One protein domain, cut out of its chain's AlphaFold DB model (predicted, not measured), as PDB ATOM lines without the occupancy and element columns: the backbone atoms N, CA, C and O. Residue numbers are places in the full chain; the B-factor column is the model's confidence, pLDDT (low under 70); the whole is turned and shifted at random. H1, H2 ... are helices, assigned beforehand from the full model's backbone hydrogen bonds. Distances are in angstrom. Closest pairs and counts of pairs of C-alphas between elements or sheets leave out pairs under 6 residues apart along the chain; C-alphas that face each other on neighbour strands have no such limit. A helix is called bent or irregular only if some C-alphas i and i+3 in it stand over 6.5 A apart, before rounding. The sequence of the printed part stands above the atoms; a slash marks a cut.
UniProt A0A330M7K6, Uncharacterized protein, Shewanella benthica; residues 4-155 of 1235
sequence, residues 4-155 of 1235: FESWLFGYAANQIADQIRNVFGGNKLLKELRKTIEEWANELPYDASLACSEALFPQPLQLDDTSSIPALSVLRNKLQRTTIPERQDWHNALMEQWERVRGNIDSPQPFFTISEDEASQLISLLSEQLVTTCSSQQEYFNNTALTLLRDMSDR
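What this domain is: This is residues 4 to 155 of the 1235 residues of an uncharacterized protein of Shewanella benthica (UniProt A0A330M7K6). The longest helix, H8, lies side by side with H3 along the domain's long axis, and H6 crosses H8 with H5 packed beside it, leaving the short H1 near the middle. H2 and H10 make one end of the domain and H7 lies near the other, while residues 57 to 69 form a long loop on the side away from H3 and H8. The printed part has 152 residues with ten named helices, H1 to H10 in chain order, and no named strand; the class is all helix. It is compact, with a radius of gyration of the C-alphas of 15.8 A, and spans 47 by 34 by 26 A.

Where its parts are: H8, residues 116 to 136, runs 29.9 A from C-alpha 116 at (400.950, 415.498, 390.025) to C-alpha 136 at (421.691, 396.976, 379.165). H6, residues 87 to 102, is 21.9 A long, and H3, residues 28 to 42, is 20.7 A. H5 is residues 70 to 80, 15.0 A. H1, residues 4 to 9, begins at C-alpha 4, (417.284, 416.167, 376.062). H2 is residues 11 to 23, 19.9 A, and only just irregular: C-alphas 12 and 15 are 6.55 A apart. H4, residues 53 to 56, is also only just irregular, with C-alphas 53 and 56 6.6 A apart. H7 is residues 110 to 113, H9 is residues 138 to 142, and H10 is residues 145 to 154, 14.6 A.

How they stand to each other: H8 touches H3 with residues 126 to 134 alone, at a shallow tilt of 28 degrees, opposite ways; the closest C-alphas, of Trp 40 and Leu 126, are 6.4 A apart. H6, the hub, touches H4, H5, H7 and H8. It meets H8 at a steep tilt of 46 degrees, opposite ways, the closest C-alphas being those of Trp 90 and Ser 127, 5.2 A. H5 touches H6 at 47 degrees, a steep tilt, opposite ways, with the C-alphas of Leu 72 and Ala 93 closest at 4.5 A. The helix packing is mostly crossed. H1 is close to but not clearly touching H5, with the C-alphas of Leu 8 and Arg 76 closest at 6.8 A. H2 touches H10 with residues 17 to 21 alone; the closest C-alphas, of Arg 21 and Ala 145, are 6.9 A apart. H3 and H9 only just touch, with 3 pairs of C-alphas within 8 A, the closest those of Leu 29 and Tyr 140, 6.7 A. H5 and H10 are near each other, while H8 and H10 are apart. Every O i to N i+4 pair is within hydrogen-bond range in H1, H3, H5, H6, H8, H9 and H10; H2 has 4 of 9, with 2 of 10 O i to N i+3 pairs, and H4 and H7 are too short for an O i to N i+4 pair.

The domain as a whole: The two C-alphas farthest apart, of Asp 47 and Arg 155, are 49.9 A apart. The printed part has no cut. The link from H4 to H5, 13 residues, is long. The mean pLDDT of the printed part is 70.0; 66 residues are under 70, among them residues 8 to 31, 58 to 69 and 136 to 155.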
ATOM      1  N   PHE A   4     417.007 417.151 375.010       74.69
ATOM      2  CA  PHE A   4     417.284 416.167 376.062       74.69
ATOM      3  C   PHE A   4     418.779 416.058 376.410       74.69
ATOM      4  O   PHE A   4     419.137 416.058 377.583       74.69
ATOM      5  N   GLU A   5     419.679 416.022 375.421       66.56
ATOM      6  CA  GLU A   5     421.129 415.931 375.673       66.56
ATOM      7  C   GLU A   5     421.683 417.203 376.323       66.56
ATOM      8  O   GLU A   5     422.567 417.148 377.180       66.56
ATOM      9  N   SER A   6     421.140 418.359 375.937       64.88
ATOM     10  CA  SER A   6     421.488 419.646 376.549       64.88
ATOM     11  C   SER A   6     421.019 419.711 378.003       64.88
ATOM     12  O   SER A   6     421.761 420.169 378.875       64.88
ATOM     13  N   TRP A   7     419.818 419.199 378.277       76.50
ATOM     14  CA  TRP A   7     419.282 419.057 379.629       76.50
ATOM     15  C   TRP A   7     420.067 418.035 380.463       76.50
ATOM     16  O   TRP A   7     420.289 418.259 381.653       76.50
ATOM     17  N   LEU A   8     420.575 416.961 379.857       69.75
ATOM     18  CA  LEU A   8     421.301 415.923 380.582       69.75
ATOM     19  C   LEU A   8     422.755 416.304 380.914       69.75
ATOM     20  O   LEU A   8     423.204 415.991 382.011       69.75
ATOM     21  N   PHE A   9     423.483 417.007 380.030       63.09
ATOM     22  CA  PHE A   9     424.937 417.235 380.188       63.09
ATOM     23  C   PHE A   9     425.396 418.702 380.305       63.09
ATOM     24  O   PHE A   9     426.501 418.944 380.789       63.09
ATOM     25  N   GLY A  10     424.572 419.687 379.933       59.25
ATOM     26  CA  GLY A  10     424.945 421.112 379.948       59.25
ATOM     27  C   GLY A  10     425.700 421.591 378.691       59.25
ATOM     28  O   GLY A  10     426.348 420.822 377.990       59.25
ATOM     29  N   TYR A  11     425.599 422.890 378.377       49.06
ATOM     30  CA  TYR A  11     425.951 423.458 377.059       49.06
ATOM     31  C   TYR A  11     427.463 423.476 376.742       49.06
ATOM     32  O   TYR A  11     427.858 423.177 375.617       49.06
ATOM     33  N   ALA A  12     428.329 423.783 377.718       41.62
ATOM     34  CA  ALA A  12     429.772 423.956 377.487       41.62
ATOM     35  C   ALA A  12     430.557 422.634 377.335       41.62
ATOM     36  O   ALA A  12     431.536 422.582 376.595       41.62
ATOM     37  N   ALA A  13     430.114 421.547 377.977       47.66
ATOM     38  CA  ALA A  13     430.741 420.225 377.860       47.66
ATOM     39  C   ALA A  13     430.425 419.521 376.517       47.66
ATOM     40  O   ALA A  13     431.128 418.595 376.111       47.66
ATOM     41  N   ASN A  14     429.392 419.981 375.800       50.22
ATOM     42  CA  ASN A  14     428.815 419.283 374.653       50.22
ATOM     43  C   ASN A  14     429.527 419.531 373.306       50.22
ATOM     44  O   ASN A  14     429.535 418.633 372.469       50.22
ATOM     45  N   GLN A  15     430.173 420.683 373.071       45.19
ATOM     46  CA  GLN A  15     430.840 420.937 371.775       45.19
ATOM     47  C   GLN A  15     432.067 420.043 371.531       45.19
ATOM     48  O   GLN A  15     432.290 419.586 370.412       45.19
ATOM     49  N   ILE A  16     432.845 419.771 372.579       45.03
ATOM     50  CA  ILE A  16     434.036 418.912 372.509       45.03
ATOM     51  C   ILE A  16     433.622 417.432 372.451       45.03
ATOM     52  O   ILE A  16     434.198 416.646 371.700       45.03
ATOM     53  N   ALA A  17     432.566 417.061 373.183       48.41
ATOM     54  CA  ALA A  17     432.008 415.714 373.161       48.41
ATOM     55  C   ALA A  17     431.413 415.336 371.791       48.41
ATOM     56  O   ALA A  17     431.551 414.186 371.380       48.41
ATOM     57  N   ASP A  18     430.800 416.277 371.063       46.81
ATOM     58  CA  ASP A  18     430.208 416.024 369.740       46.81
ATOM     59  C   ASP A  18     431.256 415.793 368.637       46.81
ATOM     60  O   ASP A  18     431.057 414.936 367.775       46.81
ATOM     61  N   GLN A  19     432.402 416.484 368.679       46.81
ATOM     62  CA  GLN A  19     433.496 416.257 367.719       46.81
ATOM     63  C   GLN A  19     434.152 414.883 367.905       46.81
ATOM     64  O   GLN A  19     434.389 414.176 366.927       46.81
ATOM     65  N   ILE A  20     434.372 414.465 369.154       47.91
ATOM     66  CA  ILE A  20     434.908 413.134 369.483       47.91
ATOM     67  C   ILE A  20     433.883 412.040 369.117       47.91
ATOM     68  O   ILE A  20     434.238 410.997 368.570       47.91
ATOM     69  N   ARG A  21     432.588 412.294 369.337       51.78
ATOM     70  CA  ARG A  21     431.490 411.350 369.062       51.78
ATOM     71  C   ARG A  21     431.241 411.108 367.570       51.78
ATOM     72  O   ARG A  21     430.949 409.972 367.198       51.78
ATOM     73  N   ASN A  22     431.372 412.137 366.730       47.19
ATOM     74  CA  ASN A  22     431.171 412.029 365.279       47.19
ATOM     75  C   ASN A  22     432.316 411.295 364.561       47.19
ATOM     76  O   ASN A  22     432.097 410.744 363.489       47.19
ATOM     77  N   VAL A  23     433.519 411.278 365.144       44.97
ATOM     78  CA  VAL A  23     434.743 410.780 364.486       44.97
ATOM     79  C   VAL A  23     435.111 409.360 364.930       44.97
ATOM     80  O   VAL A  23     435.617 408.581 364.127       44.97
ATOM     81  N   PHE A  24     434.815 408.986 366.181       49.91
ATOM     82  CA  PHE A  24     435.110 407.648 366.724       49.91
ATOM     83  C   PHE A  24     433.899 406.704 366.763       49.91
ATOM     84  O   PHE A  24     433.981 405.627 367.344       49.91
ATOM     85  N   GLY A  25     432.783 407.086 366.133       48.97
ATOM     86  CA  GLY A  25     431.700 406.162 365.791       48.97
ATOM     87  C   GLY A  25     431.026 405.460 366.975       48.97
ATOM     88  O   GLY A  25     430.887 404.239 366.962       48.97
ATOM     89  N   GLY A  26     430.539 406.198 367.981       53.50
ATOM     90  CA  GLY A  26     429.728 405.558 369.020       53.50
ATOM     91  C   GLY A  26     429.113 406.470 370.078       53.50
ATOM     92  O   GLY A  26     429.797 406.965 370.966       53.50
ATOM     93  N   ASN A  27     427.780 406.576 370.071       55.72
ATOM     94  CA  ASN A  27     427.014 406.589 371.320       55.72
ATOM     95  C   ASN A  27     425.678 405.850 371.129       55.72
ATOM     96  O   ASN A  27     424.602 406.452 371.069       55.72
ATOM     97  N   LYS A  28     425.767 404.519 370.981       58.59
ATOM     98  CA  LYS A  28     424.607 403.614 370.929       58.59
ATOM     99  C   LYS A  28     423.685 403.859 372.128       58.59
ATOM    100  O   LYS A  28     422.484 403.960 371.943       58.59
ATOM    101  N   LEU A  29     424.252 404.112 373.311       61.78
ATOM    102  CA  LEU A  29     423.506 404.465 374.518       61.78
ATOM    103  C   LEU A  29     422.649 405.733 374.352       61.78
ATOM    104  O   LEU A  29     421.471 405.683 374.668       61.78
ATOM    105  N   LEU A  30     423.168 406.855 373.836       64.38
ATOM    106  CA  LEU A  30     422.341 408.066 373.653       64.38
ATOM    107  C   LEU A  30     421.272 407.910 372.569       64.38
ATOM    108  O   LEU A  30     420.208 408.523 372.659       64.38
ATOM    109  N   LYS A  31     421.539 407.089 371.547       69.44
ATOM    110  CA  LYS A  31     420.526 406.725 370.552       69.44
ATOM    111  C   LYS A  31     419.419 405.876 371.183       69.44
ATOM    112  O   LYS A  31     418.254 406.188 370.972       69.44
ATOM    113  N   GLU A  32     419.775 404.883 371.995       70.50
ATOM    114  CA  GLU A  32     418.811 404.041 372.711       70.50
ATOM    115  C   GLU A  32     418.061 404.815 373.805       70.50
ATOM    116  O   GLU A  32     416.860 404.652 373.921       70.50
ATOM    117  N   LEU A  33     418.701 405.727 374.549       75.25
ATOM    118  CA  LEU A  33     418.018 406.565 375.546       75.25
ATOM    119  C   LEU A  33     416.999 407.506 374.899       75.25
ATOM    120  O   LEU A  33     415.891 407.645 375.410       75.25
ATOM    121  N   ARG A  34     417.334 408.115 373.752       77.75
ATOM    122  CA  ARG A  34     416.355 408.876 372.960       77.75
ATOM    123  C   ARG A  34     415.209 407.994 372.493       77.75
ATOM    124  O   ARG A  34     414.061 408.375 372.669       77.75
ATOM    125  N   LYS A  35     415.529 406.815 371.958       83.00
ATOM    126  CA  LYS A  35     414.534 405.838 371.518       83.00
ATOM    127  C   LYS A  35     413.603 405.443 372.666       83.00
ATOM    128  O   LYS A  35     412.401 405.467 372.476       83.00
ATOM    129  N   THR A  36     414.131 405.198 373.867       85.31
ATOM    130  CA  THR A  36     413.338 404.903 375.071       85.31
ATOM    131  C   THR A  36     412.398 406.056 375.439       85.31
ATOM    132  O   THR A  36     411.242 405.822 375.768       85.31
ATOM    133  N   ILE A  37     412.863 407.307 375.359       85.56
ATOM    134  CA  ILE A  37     412.042 408.493 375.662       85.56
ATOM    135  C   ILE A  37     410.970 408.722 374.587       85.56
ATOM    136  O   ILE A  37     409.849 409.110 374.906       85.56
ATOM    137  N   GLU A  38     411.295 408.476 373.318       84.38
ATOM    138  CA  GLU A  38     410.347 408.531 372.201       84.38
ATOM    139  C   GLU A  38     409.290 407.426 372.290       84.38
ATOM    140  O   GLU A  38     408.106 407.711 372.136       84.38
ATOM    141  N   GLU A  39     409.693 406.187 372.579       86.50
ATOM    142  CA  GLU A  39     408.792 405.049 372.797       86.50
ATOM    143  C   GLU A  39     407.843 405.326 373.964       86.50
ATOM    144  O   GLU A  39     406.630 405.263 373.785       86.50
ATOM    145  N   TRP A  40     408.372 405.762 375.110       91.94
ATOM    146  CA  TRP A  40     407.553 406.153 376.256       91.94
ATOM    147  C   TRP A  40     406.565 407.276 375.922       91.94
ATOM    148  O   TRP A  40     405.388 407.175 376.259       91.94
ATOM    149  N   ALA A  41     407.009 408.336 375.238       85.81
ATOM    150  CA  ALA A  41     406.137 409.455 374.883       85.81
ATOM    151  C   ALA A  41     405.006 409.034 373.927       85.81
ATOM    152  O   ALA A  41     403.902 409.568 374.017       85.81
ATOM    153  N   ASN A  42     405.266 408.062 373.044       85.56
ATOM    154  CA  ASN A  42     404.267 407.483 372.142       85.56
ATOM    155  C   ASN A  42     403.295 406.523 372.854       85.56
ATOM    156  O   ASN A  42     402.188 406.307 372.363       85.56
ATOM    157  N   GLU A  43     403.689 405.954 373.995       85.25
ATOM    158  CA  GLU A  43     402.870 405.061 374.826       85.25
ATOM    159  C   GLU A  43     401.990 405.808 375.846       85.25
ATOM    160  O   GLU A  43     401.185 405.185 376.545       85.25
ATOM    161  N   LEU A  44     402.101 407.139 375.931       86.62
ATOM    162  CA  LEU A  44     401.269 407.950 376.818       86.62
ATOM    163  C   LEU A  44     399.782 407.881 376.410       86.62
ATOM    164  O   LEU A  44     399.454 407.965 375.222       86.62
ATOM    165  N   PRO A  45     398.850 407.766 377.378       84.56
ATOM    166  CA  PRO A  45     397.423 407.778 377.081       84.56
ATOM    167  C   PRO A  45     396.993 409.144 376.520       84.56
ATOM    168  O   PRO A  45     397.633 410.168 376.754       84.56
ATOM    169  N   TYR A  46     395.910 409.166 375.737       80.00
ATOM    170  CA  TYR A  46     395.495 410.337 374.946       80.00
ATOM    171  C   TYR A  46     395.307 411.618 375.786       80.00
ATOM    172  O   TYR A  46     395.660 412.714 375.344       80.00
ATOM    173  N   ASP A  47     394.804 411.473 377.011       82.38
ATOM    174  CA  ASP A  47     394.593 412.527 378.011       82.38
ATOM    175  C   ASP A  47     395.877 412.994 378.725       82.38
ATOM    176  O   ASP A  47     395.870 414.045 379.364       82.38
ATOM    177  N   ALA A  48     396.994 412.289 378.539       83.00
ATOM    178  CA  ALA A  48     398.329 412.640 379.020       83.00
ATOM    179  C   ALA A  48     399.355 412.724 377.871       83.00
ATOM    180  O   ALA A  48     400.548 412.534 378.081       83.00
ATOM    181  N   SER A  49     398.910 412.986 376.641       85.38
ATOM    182  CA  SER A  49     399.778 412.973 375.460       85.38
ATOM    183  C   SER A  49     400.759 414.154 375.395       85.38
ATOM    184  O   SER A  49     400.493 415.262 375.881       85.38
ATOM    185  N   LEU A  50     401.898 413.899 374.743       83.12
ATOM    186  CA  LEU A  50     402.902 414.887 374.350       83.12
ATOM    187  C   LEU A  50     402.951 414.992 372.819       83.12
ATOM    188  O   LEU A  50     402.931 413.986 372.119       83.12
ATOM    189  N   ALA A  51     403.057 416.210 372.290       76.50
ATOM    190  CA  ALA A  51     403.186 416.464 370.853       76.50
ATOM    191  C   ALA A  51     404.550 416.015 370.295       76.50
ATOM    192  O   ALA A  51     404.661 415.668 369.121       76.50
ATOM    193  N   CYS A  52     405.587 416.029 371.133       76.19
ATOM    194  CA  CYS A  52     406.866 415.380 370.876       76.19
ATOM    195  C   CYS A  52     407.527 414.995 372.204       76.19
ATOM    196  O   CYS A  52     407.308 415.638 373.232       76.19
ATOM    197  N   SER A  53     408.380 413.974 372.176       74.44
ATOM    198  CA  SER A  53     409.117 413.499 373.351       74.44
ATOM    199  C   SER A  53     410.063 414.563 373.940       74.44
ATOM    200  O   SER A  53     410.337 414.587 375.139       74.44
ATOM    201  N   GLU A  54     410.496 415.519 373.112       77.06
ATOM    202  CA  GLU A  54     411.335 416.654 373.507       77.06
ATOM    203  C   GLU A  54     410.565 417.763 374.245       77.06
ATOM    204  O   GLU A  54     411.188 418.654 374.818       77.06
ATOM    205  N   ALA A  55     409.228 417.719 374.294       78.44
ATOM    206  CA  ALA A  55     408.419 418.731 374.981       78.44
ATOM    207  C   ALA A  55     408.645 418.757 376.505       78.44
ATOM    208  O   ALA A  55     408.432 419.789 377.138       78.44
ATOM    209  N   LEU A  56     409.137 417.657 377.090       80.62
ATOM    210  CA  LEU A  56     409.600 417.606 378.482       80.62
ATOM    211  C   LEU A  56     410.934 418.356 378.693       80.62
ATOM    212  O   LEU A  56     411.304 418.693 379.817       80.62
ATOM    213  N   PHE A  57     411.647 418.682 377.614       82.25
ATOM    214  CA  PHE A  57     412.984 419.271 377.625       82.25
ATOM    215  C   PHE A  57     413.058 420.495 376.688       82.25
ATOM    216  O   PHE A  57     413.734 420.434 375.670       82.25
ATOM    217  N   PRO A  58     412.390 421.629 376.963       66.19
ATOM    218  CA  PRO A  58     412.448 422.791 376.069       66.19
ATOM    219  C   PRO A  58     413.882 423.347 375.915       66.19
ATOM    220  O   PRO A  58     414.664 423.340 376.868       66.19
ATOM    221  N   GLN A  59     414.234 423.846 374.717       59.31
ATOM    222  CA  GLN A  59     415.553 424.445 374.454       59.31
ATOM    223  C   GLN A  59     415.823 425.632 375.402       59.31
ATOM    224  O   GLN A  59     414.984 426.529 375.509       59.31
ATOM    225  N   PRO A  60     416.990 425.693 376.069       53.66
ATOM    226  CA  PRO A  60     417.277 426.766 377.009       53.66
ATOM    227  C   PRO A  60     417.656 428.063 376.280       53.66
ATOM    228  O   PRO A  60     418.749 428.184 375.728       53.66
ATOM    229  N   LEU A  61     416.787 429.075 376.342       46.31
ATOM    230  CA  LEU A  61     417.211 430.474 376.239       46.31
ATOM    231  C   LEU A  61     418.109 430.756 377.451       46.31
ATOM    232  O   LEU A  61     417.599 430.871 378.557       46.31
ATOM    233  N   GLN A  62     419.429 430.773 377.230       47.44
ATOM    234  CA  GLN A  62     420.471 431.163 378.192       47.44
ATOM    235  C   GLN A  62     420.173 430.741 379.641       47.44
ATOM    236  O   GLN A  62     419.765 431.543 380.478       47.44
ATOM    237  N   LEU A  63     420.409 429.464 379.950       45.94
ATOM    238  CA  LEU A  63     420.588 429.055 381.340       45.94
ATOM    239  C   LEU A  63     421.871 429.721 381.857       45.94
ATOM    240  O   LEU A  63     422.968 429.233 381.600       45.94
ATOM    241  N   ASP A  64     421.730 430.828 382.582       43.59
ATOM    242  CA  ASP A  64     422.722 431.197 383.585       43.59
ATOM    243  C   ASP A  64     422.827 430.012 384.560       43.59
ATOM    244  O   ASP A  64     421.839 429.626 385.197       43.59
ATOM    245  N   ASP A  65     424.025 429.438 384.688       48.50
ATOM    246  CA  ASP A  65     424.373 428.292 385.552       48.50
ATOM    247  C   ASP A  65     424.152 428.553 387.069       48.50
ATOM    248  O   ASP A  65     424.631 427.813 387.925       48.50
ATOM    249  N   THR A  66     423.415 429.604 387.444       45.22
ATOM    250  CA  THR A  66     423.199 430.046 388.830       45.22
ATOM    251  C   THR A  66     421.815 429.714 389.408       45.22
ATOM    252  O   THR A  66     421.602 429.929 390.600       45.22
ATOM    253  N   SER A  67     420.891 429.114 388.641       52.72
ATOM    254  CA  SER A  67     419.645 428.553 389.204       52.72
ATOM    255  C   SER A  67     419.827 427.070 389.560       52.72
ATOM    256  O   SER A  67     419.810 426.198 388.695       52.72
ATOM    257  N   SER A  68     420.051 426.766 390.842       55.62
ATOM    258  CA  SER A  68     420.270 425.392 391.316       55.62
ATOM    259  C   SER A  68     419.006 424.541 391.143       55.62
ATOM    260  O   SER A  68     418.020 424.793 391.829       55.62
ATOM    261  N   ILE A  69     419.058 423.534 390.264       68.62
ATOM    262  CA  ILE A  69     418.058 422.459 390.115       68.62
ATOM    263  C   ILE A  69     418.597 421.245 390.898       68.62
ATOM    264  O   ILE A  69     419.475 420.543 390.375       68.62
ATOM    265  N   PRO A  70     418.226 421.032 392.178       75.62
ATOM    266  CA  PRO A  70     418.947 420.111 393.046       75.62
ATOM    267  C   PRO A  70     418.865 418.651 392.590       75.62
ATOM    268  O   PRO A  70     419.903 417.987 392.593       75.62
ATOM    269  N   ALA A  71     417.715 418.143 392.131       80.56
ATOM    270  CA  ALA A  71     417.602 416.740 391.719       80.56
ATOM    271  C   ALA A  71     418.289 416.479 390.372       80.56
ATOM    272  O   ALA A  71     419.010 415.489 390.238       80.56
ATOM    273  N   LEU A  72     418.188 417.407 389.412       79.44
ATOM    274  CA  LEU A  72     418.965 417.325 388.168       79.44
ATOM    275  C   LEU A  72     420.473 417.385 388.437       79.44
ATOM    276  O   LEU A  72     421.243 416.686 387.783       79.44
ATOM    277  N   SER A  73     420.915 418.176 389.419       74.50
ATOM    278  CA  SER A  73     422.328 418.215 389.810       74.50
ATOM    279  C   SER A  73     422.802 416.889 390.416       74.50
ATOM    280  O   SER A  73     423.926 416.469 390.151       74.50
ATOM    281  N   VAL A  74     421.954 416.184 391.175       77.81
ATOM    282  CA  VAL A  74     422.260 414.850 391.721       77.81
ATOM    283  C   VAL A  74     422.344 413.815 390.599       77.81
ATOM    284  O   VAL A  74     423.318 413.061 390.549       77.81
ATOM    285  N   LEU A  75     421.388 413.830 389.664       76.75
ATOM    286  CA  LEU A  75     421.391 412.965 388.482       76.75
ATOM    287  C   LEU A  75     422.654 413.189 387.633       76.75
ATOM    288  O   LEU A  75     423.375 412.240 387.319       76.75
ATOM    289  N   ARG A  76     422.971 414.455 387.332       72.44
ATOM    290  CA  ARG A  76     424.183 414.855 386.603       72.44
ATOM    291  C   ARG A  76     425.449 414.421 387.334       72.44
ATOM    292  O   ARG A  76     426.326 413.844 386.704       72.44
ATOM    293  N   ASN A  77     425.530 414.615 388.651       66.38
ATOM    294  CA  ASN A  77     426.678 414.185 389.454       66.38
ATOM    295  C   ASN A  77     426.865 412.657 389.451       66.38
ATOM    296  O   ASN A  77     428.001 412.184 389.429       66.38
ATOM    297  N   LYS A  78     425.783 411.867 389.466       66.88
ATOM    298  CA  LYS A  78     425.867 410.397 389.384       66.88
ATOM    299  C   LYS A  78     426.328 409.927 388.003       66.88
ATOM    300  O   LYS A  78     427.256 409.120 387.925       66.88
ATOM    301  N   LEU A  79     425.783 410.514 386.935       60.91
ATOM    302  CA  LEU A  79     426.232 410.269 385.557       60.91
ATOM    303  C   LEU A  79     427.699 410.677 385.349       60.91
ATOM    304  O   LEU A  79     428.468 409.916 384.766       60.91
ATOM    305  N   GLN A  80     428.118 411.823 385.894       56.06
ATOM    306  CA  GLN A  80     429.510 412.297 385.869       56.06
ATOM    307  C   GLN A  80     430.465 411.365 386.632       56.06
ATOM    308  O   GLN A  80     431.612 411.195 386.230       56.06
ATOM    309  N   ARG A  81     429.998 410.710 387.702       53.62
ATOM    310  CA  ARG A  81     430.765 409.714 388.472       53.62
ATOM    311  C   ARG A  81     430.655 408.294 387.911       53.62
ATOM    312  O   ARG A  81     430.984 407.338 388.617       53.62
ATOM    313  N   THR A  82     430.182 408.128 386.671       55.50
ATOM    314  CA  THR A  82     430.010 406.821 386.004       55.50
ATOM    315  C   THR A  82     429.211 405.821 386.844       55.50
ATOM    316  O   THR A  82     429.424 404.614 386.785       55.50
ATOM    317  N   THR A  83     428.291 406.321 387.666       64.25
ATOM    318  CA  THR A  83     427.352 405.490 388.416       64.25
ATOM    319  C   THR A  83     426.033 405.546 387.664       64.25
ATOM    320  O   THR A  83     425.510 406.640 387.449       64.25
ATOM    321  N   ILE A  84     425.513 404.393 387.233       73.00
ATOM    322  CA  ILE A  84     424.179 404.329 386.622       73.00
ATOM    323  C   ILE A  84     423.197 404.912 387.647       73.00
ATOM    324  O   ILE A  84     423.125 404.380 388.758       73.00
ATOM    325  N   PRO A  85     422.498 406.021 387.339       78.38
ATOM    326  CA  PRO A  85     421.573 406.605 388.292       78.38
ATOM    327  C   PRO A  85     420.447 405.624 388.576       78.38
ATOM    328  O   PRO A  85     419.995 404.912 387.683       78.38
ATOM    329  N   GLU A  86     420.004 405.583 389.820       84.56
ATOM    330  CA  GLU A  86     418.900 404.740 390.239       84.56
ATOM    331  C   GLU A  86     417.580 405.330 389.734       84.56
ATOM    332  O   GLU A  86     417.484 406.513 389.390       84.56
ATOM    333  N   ARG A  87     416.520 404.514 389.741       87.62
ATOM    334  CA  ARG A  87     415.173 404.941 389.331       87.62
ATOM    335  C   ARG A  87     414.748 406.234 390.025       87.62
ATOM    336  O   ARG A  87     414.155 407.095 389.387       87.62
ATOM    337  N   GLN A  88     415.078 406.381 391.309       85.38
ATOM    338  CA  GLN A  88     414.711 407.559 392.089       85.38
ATOM    339  C   GLN A  88     415.451 408.827 391.635       85.38
ATOM    340  O   GLN A  88     414.891 409.915 391.716       85.38
ATOM    341  N   ASP A  89     416.682 408.706 391.133       83.31
ATOM    342  CA  ASP A  89     417.454 409.855 390.648       83.31
ATOM    343  C   ASP A  89     416.859 410.409 389.351       83.31
ATOM    344  O   ASP A  89     416.693 411.622 389.210       83.31
ATOM    345  N   TRP A  90     416.501 409.514 388.425       87.94
ATOM    346  CA  TRP A  90     415.802 409.870 387.190       87.94
ATOM    347  C   TRP A  90     414.413 410.432 387.479       87.94
ATOM    348  O   TRP A  90     414.067 411.483 386.948       87.94
ATOM    349  N   HIS A  91     413.658 409.781 388.367       90.56
ATOM    350  CA  HIS A  91     412.304 410.199 388.730       90.56
ATOM    351  C   HIS A  91     412.292 411.601 389.330       90.56
ATOM    352  O   HIS A  91     411.572 412.462 388.834       90.56
ATOM    353  N   ASN A  92     413.153 411.870 390.314       87.19
ATOM    354  CA  ASN A  92     413.223 413.181 390.953       87.19
ATOM    355  C   ASN A  92     413.628 414.282 389.960       87.19
ATOM    356  O   ASN A  92     413.039 415.359 389.968       87.19
ATOM    357  N   ALA A  93     414.612 414.024 389.093       84.44
ATOM    358  CA  ALA A  93     415.070 415.009 388.112       84.44
ATOM    359  C   ALA A  93     414.026 415.286 387.018       84.44
ATOM    360  O   ALA A  93     413.867 416.430 386.594       84.44
ATOM    361  N   LEU A  94     413.310 414.254 386.564       88.62
ATOM    362  CA  LEU A  94     412.249 414.381 385.564       88.62
ATOM    363  C   LEU A  94     410.984 415.021 386.147       88.62
ATOM    364  O   LEU A  94     410.353 415.809 385.453       88.62
ATOM    365  N   MET A  95     410.646 414.747 387.410       89.12
ATOM    366  CA  MET A  95     409.557 415.432 388.119       89.12
ATOM    367  C   MET A  95     409.867 416.913 388.331       89.12
ATOM    368  O   MET A  95     409.039 417.762 388.012       89.12
ATOM    369  N   GLU A  96     411.087 417.237 388.771       85.62
ATOM    370  CA  GLU A  96     411.534 418.627 388.919       85.62
ATOM    371  C   GLU A  96     411.515 419.370 387.568       85.62
ATOM    372  O   GLU A  96     411.145 420.543 387.483       85.62
ATOM    373  N   GLN A  97     411.850 418.668 386.481       86.19
ATOM    374  CA  GLN A  97     411.734 419.195 385.126       86.19
ATOM    375  C   GLN A  97     410.269 419.354 384.683       86.19
ATOM    376  O   GLN A  97     409.927 420.375 384.091       86.19
ATOM    377  N   TRP A  98     409.395 418.392 384.980       88.88
ATOM    378  CA  TRP A  98     407.973 418.447 384.638       88.88
ATOM    379  C   TRP A  98     407.263 419.616 385.326       88.88
ATOM    380  O   TRP A  98     406.575 420.382 384.651       88.88
ATOM    381  N   GLU A  99     407.487 419.821 386.626       83.31
ATOM    382  CA  GLU A  99     406.946 420.968 387.371       83.31
ATOM    383  C   GLU A  99     407.417 422.296 386.779       83.31
ATOM    384  O   GLU A  99     406.632 423.230 386.587       83.31
ATOM    385  N   ARG A 100     408.704 422.370 386.431       79.88
ATOM    386  CA  ARG A 100     409.298 423.566 385.837       79.88
ATOM    387  C   ARG A 100     408.702 423.877 384.471       79.88
ATOM    388  O   ARG A 100     408.458 425.043 384.170       79.88
ATOM    389  N   VAL A 101     408.494 422.865 383.636       80.88
ATOM    390  CA  VAL A 101     407.896 423.030 382.309       80.88
ATOM    391  C   VAL A 101     406.417 423.405 382.445       80.88
ATOM    392  O   VAL A 101     405.980 424.378 381.835       80.88
ATOM    393  N   ARG A 102     405.677 422.743 383.340       82.25
ATOM    394  CA  ARG A 102     404.278 423.062 383.666       82.25
ATOM    395  C   ARG A 102     404.087 424.506 384.135       82.25
ATOM    396  O   ARG A 102     403.121 425.147 383.737       82.25
ATOM    397  N   GLY A 103     404.998 425.026 384.958       75.19
ATOM    398  CA  GLY A 103     404.925 426.387 385.500       75.19
ATOM    399  C   GLY A 103     405.316 427.507 384.529       75.19
ATOM    400  O   GLY A 103     405.081 428.670 384.845       75.19
ATOM    401  N   ASN A 104     405.907 427.186 383.370       72.56
ATOM    402  CA  ASN A 104     406.497 428.166 382.444       72.56
ATOM    403  C   ASN A 104     405.897 428.127 381.023       72.56
ATOM    404  O   ASN A 104     406.502 428.666 380.096       72.56
ATOM    405  N   ILE A 105     404.734 427.493 380.825       75.25
ATOM    406  CA  ILE A 105     404.059 427.407 379.520       75.25
ATOM    407  C   ILE A 105     402.676 428.073 379.579       75.25
ATOM    408  O   ILE A 105     401.840 427.696 380.394       75.25
ATOM    409  N   ASP A 106     402.405 428.999 378.650       70.44
ATOM    410  CA  ASP A 106     401.119 429.718 378.548       70.44
ATOM    411  C   ASP A 106     399.951 428.842 378.036       70.44
ATOM    412  O   ASP A 106     398.788 429.126 378.321       70.44
ATOM    413  N   SER A 107     400.240 427.773 377.280       77.44
ATOM    414  CA  SER A 107     399.253 426.813 376.753       77.44
ATOM    415  C   SER A 107     399.746 425.364 376.937       77.44
ATOM    416  O   SER A 107     400.448 424.837 376.065       77.44
ATOM    417  N   PRO A 108     399.485 424.732 378.098       77.81
ATOM    418  CA  PRO A 108     400.070 423.440 378.456       77.81
ATOM    419  C   PRO A 108     399.488 422.284 377.628       77.81
ATOM    420  O   PRO A 108     398.281 422.200 377.409       77.81
ATOM    421  N   GLN A 109     400.356 421.366 377.192       85.19
ATOM    422  CA  GLN A 109     399.949 420.107 376.551       85.19
ATOM    423  C   GLN A 109     399.254 419.178 377.567       85.19
ATOM    424  O   GLN A 109     399.508 419.331 378.766       85.19
ATOM    425  N   PRO A 110     398.437 418.195 377.127       86.50
ATOM    426  CA  PRO A 110     397.669 417.322 378.022       86.50
ATOM    427  C   PRO A 110     398.502 416.716 379.164       86.50
ATOM    428  O   PRO A 110     398.106 416.816 380.325       86.50
ATOM    429  N   PHE A 111     399.724 416.247 378.876       88.81
ATOM    430  CA  PHE A 111     400.669 415.720 379.874       88.81
ATOM    431  C   PHE A 111     401.043 416.680 381.023       88.81
ATOM    432  O   PHE A 111     401.444 416.237 382.094       88.81
ATOM    433  N   PHE A 112     400.930 417.997 380.836       88.31
ATOM    434  CA  PHE A 112     401.193 419.000 381.882       88.31
ATOM    435  C   PHE A 112     399.906 419.487 382.576       88.31
ATOM    436  O   PHE A 112     399.961 420.303 383.500       88.31
ATOM    437  N   THR A 113     398.740 418.989 382.151       85.12
ATOM    438  CA  THR A 113     397.428 419.318 382.740       85.12
ATOM    439  C   THR A 113     396.899 418.258 383.707       85.12
ATOM    440  O   THR A 113     396.035 418.581 384.522       85.12
ATOM    441  N   ILE A 114     397.452 417.042 383.668       86.31
ATOM    442  CA  ILE A 114     397.138 415.945 384.598       86.31
ATOM    443  C   ILE A 114     397.563 416.258 386.043       86.31
ATOM    444  O   ILE A 114     398.299 417.221 386.309       86.31
ATOM    445  N   SER A 115     397.079 415.462 387.000       88.00
ATOM    446  CA  SER A 115     397.471 415.614 388.405       88.00
ATOM    447  C   SER A 115     398.941 415.239 388.627       88.00
ATOM    448  O   SER A 115     399.530 414.471 387.870       88.00
ATOM    449  N   GLU A 116     399.553 415.792 389.676       86.81
ATOM    450  CA  GLU A 116     400.950 415.498 390.025       86.81
ATOM    451  C   GLU A 116     401.157 414.009 390.357       86.81
ATOM    452  O   GLU A 116     402.163 413.428 389.957       86.81
ATOM    453  N   ASP A 117     400.167 413.366 390.991       85.81
ATOM    454  CA  ASP A 117     400.184 411.926 391.276       85.81
ATOM    455  C   ASP A 117     400.167 411.082 389.986       85.81
ATOM    456  O   ASP A 117     400.906 410.100 389.878       85.81
ATOM    457  N   GLU A 118     399.374 411.475 388.984       84.88
ATOM    458  CA  GLU A 118     399.325 410.809 387.671       84.88
ATOM    459  C   GLU A 118     400.618 411.032 386.872       84.88
ATOM    460  O   GLU A 118     401.184 410.079 386.331       84.88
ATOM    461  N   ALA A 119     401.143 412.261 386.849       86.94
ATOM    462  CA  ALA A 119     402.421 412.572 386.206       86.94
ATOM    463  C   ALA A 119     403.581 411.803 386.853       86.94
ATOM    464  O   ALA A 119     404.419 411.232 386.153       86.94
ATOM    465  N   SER A 120     403.587 411.715 388.185       90.12
ATOM    466  CA  SER A 120     404.589 410.976 388.951       90.12
ATOM    467  C   SER A 120     404.582 409.484 388.625       90.12
ATOM    468  O   SER A 120     405.656 408.904 388.466       90.12
ATOM    469  N   GLN A 121     403.409 408.864 388.443       88.31
ATOM    470  CA  GLN A 121     403.308 407.461 388.020       88.31
ATOM    471  C   GLN A 121     403.877 407.240 386.610       88.31
ATOM    472  O   GLN A 121     404.687 406.329 386.416       88.31
ATOM    473  N   LEU A 122     403.521 408.097 385.647       89.00
ATOM    474  CA  LEU A 122     403.987 407.996 384.257       89.00
ATOM    475  C   LEU A 122     405.495 408.267 384.124       89.00
ATOM    476  O   LEU A 122     406.191 407.560 383.393       89.00
ATOM    477  N   ILE A 123     406.027 409.234 384.877       91.06
ATOM    478  CA  ILE A 123     407.467 409.535 384.936       91.06
ATOM    479  C   ILE A 123     408.233 408.426 385.662       91.06
ATOM    480  O   ILE A 123     409.389 408.150 385.333       91.06
ATOM    481  N   SER A 124     407.611 407.735 386.622       89.19
ATOM    482  CA  SER A 124     408.234 406.593 387.298       89.19
ATOM    483  C   SER A 124     408.467 405.421 386.345       89.19
ATOM    484  O   SER A 124     409.509 404.770 386.442       89.19
ATOM    485  N   LEU A 125     407.548 405.200 385.397       86.81
ATOM    486  CA  LEU A 125     407.702 404.208 384.329       86.81
ATOM    487  C   LEU A 125     408.866 404.571 383.393       86.81
ATOM    488  O   LEU A 125     409.743 403.738 383.165       86.81
ATOM    489  N   LEU A 126     408.936 405.829 382.938       90.19
ATOM    490  CA  LEU A 126     410.061 406.318 382.131       90.19
ATOM    491  C   LEU A 126     411.393 406.153 382.867       90.19
ATOM    492  O   LEU A 126     412.384 405.708 382.298       90.19
ATOM    493  N   SER A 127     411.417 406.480 384.157       89.50
ATOM    494  CA  SER A 127     412.619 406.378 384.985       89.50
ATOM    495  C   SER A 127     413.109 404.932 385.099       89.50
ATOM    496  O   SER A 127     414.310 404.684 385.051       89.50
ATOM    497  N   GLU A 128     412.201 403.962 385.208       87.81
ATOM    498  CA  GLU A 128     412.530 402.532 385.235       87.81
ATOM    499  C   GLU A 128     413.060 402.028 383.881       87.81
ATOM    500  O   GLU A 128     414.065 401.308 383.828       87.81
ATOM    501  N   GLN A 129     412.451 402.470 382.780       86.94
ATOM    502  CA  GLN A 129     412.917 402.160 381.427       86.94
ATOM    503  C   GLN A 129     414.303 402.761 381.156       86.94
ATOM    504  O   GLN A 129     415.187 402.062 380.667       86.94
ATOM    505  N   LEU A 130     414.552 404.011 381.562       83.50
ATOM    506  CA  LEU A 130     415.850 404.675 381.399       83.50
ATOM    507  C   LEU A 130     416.972 403.964 382.167       83.50
ATOM    508  O   LEU A 130     418.063 403.777 381.624       83.50
ATOM    509  N   VAL A 131     416.709 403.508 383.397       84.06
ATOM    510  CA  VAL A 131     417.665 402.703 384.180       84.06
ATOM    511  C   VAL A 131     417.965 401.377 383.485       84.06
ATOM    512  O   VAL A 131     419.128 400.967 383.408       84.06
ATOM    513  N   THR A 132     416.938 400.722 382.946       82.19
ATOM    514  CA  THR A 132     417.074 399.453 382.218       82.19
ATOM    515  C   THR A 132     417.908 399.638 380.949       82.19
ATOM    516  O   THR A 132     418.852 398.880 380.715       82.19
ATOM    517  N   THR A 133     417.651 400.700 380.181       79.06
ATOM    518  CA  THR A 133     418.430 401.065 378.990       79.06
ATOM    519  C   THR A 133     419.887 401.356 379.348       79.06
ATOM    520  O   THR A 133     420.787 400.807 378.710       79.06
ATOM    521  N   CYS A 134     420.145 402.116 380.421       69.06
ATOM    522  CA  CYS A 134     421.507 402.379 380.907       69.06
ATOM    523  C   CYS A 134     422.234 401.094 381.342       69.06
ATOM    524  O   CYS A 134     423.414 400.926 381.046       69.06
ATOM    525  N   SER A 135     421.527 400.172 382.000       73.88
ATOM    526  CA  SER A 135     422.089 398.906 382.492       73.88
ATOM    527  C   SER A 135     422.360 397.902 381.365       73.88
ATOM    528  O   SER A 135     423.362 397.197 381.394       73.88
ATOM    529  N   SER A 136     421.517 397.866 380.329       68.25
ATOM    530  CA  SER A 136     421.691 396.976 379.165       68.25
ATOM    531  C   SER A 136     422.883 397.345 378.271       68.25
ATOM    532  O   SER A 136     423.379 396.510 377.520       68.25
ATOM    533  N   GLN A 137     423.349 398.594 378.354       62.34
ATOM    534  CA  GLN A 137     424.469 399.132 377.577       62.34
ATOM    535  C   GLN A 137     425.681 399.448 378.473       62.34
ATOM    536  O   GLN A 137     426.471 400.335 378.156       62.34
ATOM    537  N   GLN A 138     425.841 398.727 379.591       56.28
ATOM    538  CA  GLN A 138     426.873 398.977 380.607       56.28
ATOM    539  C   GLN A 138     428.310 398.980 380.048       56.28
ATOM    540  O   GLN A 138     429.167 399.708 380.544       56.28
ATOM    541  N   GLU A 139     428.573 398.219 378.985       50.84
ATOM    542  CA  GLU A 139     429.871 398.191 378.304       50.84
ATOM    543  C   GLU A 139     430.154 399.498 377.535       50.84
ATOM    544  O   GLU A 139     431.241 400.055 377.652       50.84
ATOM    545  N   TYR A 140     429.154 400.068 376.852       52.94
ATOM    546  CA  TYR A 140     429.245 401.383 376.193       52.94
ATOM    547  C   TYR A 140     429.181 402.557 377.181       52.94
ATOM    548  O   TYR A 140     429.716 403.627 376.903       52.94
ATOM    549  N   PHE A 141     428.542 402.365 378.339       49.59
ATOM    550  CA  PHE A 141     428.559 403.324 379.447       49.59
ATOM    551  C   PHE A 141     429.980 403.496 380.016       49.59
ATOM    552  O   PHE A 141     430.345 404.589 380.448       49.59
ATOM    553  N   ASN A 142     430.796 402.435 379.956       51.06
ATOM    554  CA  ASN A 142     432.164 402.414 380.475       51.06
ATOM    555  C   ASN A 142     433.258 402.634 379.411       51.06
ATOM    556  O   ASN A 142     434.338 403.103 379.777       51.06
ATOM    557  N   ASN A 143     433.005 402.343 378.127       51.81
ATOM    558  CA  ASN A 143     434.034 402.378 377.082       51.81
ATOM    559  C   ASN A 143     433.926 403.560 376.098       51.81
ATOM    560  O   ASN A 143     432.939 403.774 375.393       51.81
ATOM    561  N   THR A 144     435.055 404.266 376.023       51.16
ATOM    562  CA  THR A 144     435.569 405.119 374.940       51.16
ATOM    563  C   THR A 144     435.265 406.616 375.041       51.16
ATOM    564  O   THR A 144     436.194 407.385 375.274       51.16
ATOM    565  N   ALA A 145     434.023 407.096 374.930       48.09
ATOM    566  CA  ALA A 145     433.788 408.555 374.910       48.09
ATOM    567  C   ALA A 145     433.808 409.206 376.312       48.09
ATOM    568  O   ALA A 145     434.377 410.282 376.495       48.09
ATOM    569  N   LEU A 146     433.221 408.544 377.319       43.25
ATOM    570  CA  LEU A 146     433.173 409.042 378.703       43.25
ATOM    571  C   LEU A 146     434.491 408.826 379.455       43.25
ATOM    572  O   LEU A 146     434.829 409.626 380.319       43.25
ATOM    573  N   THR A 147     435.270 407.804 379.098       46.69
ATOM    574  CA  THR A 147     436.605 407.547 379.660       46.69
ATOM    575  C   THR A 147     437.614 408.607 379.200       46.69
ATOM    576  O   THR A 147     438.365 409.122 380.024       46.69
ATOM    577  N   LEU A 148     437.559 409.023 377.923       47.41
ATOM    578  CA  LEU A 148     438.335 410.157 377.395       47.41
ATOM    579  C   LEU A 148     437.895 411.495 378.012       47.41
ATOM    580  O   LEU A 148     438.740 412.295 378.406       47.41
ATOM    581  N   LEU A 149     436.585 411.720 378.179       45.78
ATOM    582  CA  LEU A 149     436.055 412.909 378.866       45.78
ATOM    583  C   LEU A 149     436.420 412.944 380.365       45.78
ATOM    584  O   LEU A 149     436.696 414.017 380.899       45.78
ATOM    585  N   ARG A 150     436.479 411.787 381.038       44.69
ATOM    586  CA  ARG A 150     436.905 411.648 382.439       44.69
ATOM    587  C   ARG A 150     438.406 411.910 382.610       44.69
ATOM    588  O   ARG A 150     438.782 412.629 383.531       44.69
ATOM    589  N   ASP A 151     439.252 411.426 381.699       48.44
ATOM    590  CA  ASP A 151     440.690 411.739 381.711       48.44
ATOM    591  C   ASP A 151     440.975 413.219 381.377       48.44
ATOM    592  O   ASP A 151     441.955 413.779 381.868       48.44
ATOM    593  N   MET A 152     440.092 413.883 380.622       45.81
ATOM    594  CA  MET A 152     440.160 415.327 380.350       45.81
ATOM    595  C   MET A 152     439.657 416.211 381.502       45.81
ATOM    596  O   MET A 152     440.155 417.323 381.664       45.81
ATOM    597  N   SER A 153     438.678 415.742 382.283       42.50
ATOM    598  CA  SER A 153     438.080 416.488 383.403       42.50
ATOM    599  C   SER A 153     438.920 416.418 384.685       42.50
ATOM    600  O   SER A 153     438.985 417.401 385.419       42.50
ATOM    601  N   ASP A 154     439.581 415.285 384.955       46.78
ATOM    602  CA  ASP A 154     440.194 415.027 386.269       46.78
ATOM    603  C   ASP A 154     441.727 415.177 386.326       46.78
ATOM    604  O   ASP A 154     442.298 415.068 387.416       46.78
ATOM    605  N   ARG A 155     442.446 415.444 385.220       48.25
ATOM    606  CA  ARG A 155     443.923 415.414 385.238       48.25
ATOM    607  C   ARG A 155     444.621 416.737 384.918       48.25
ATOM    608  O   ARG A 155     444.563 417.274 383.820       48.25
TER     609      ARG A 155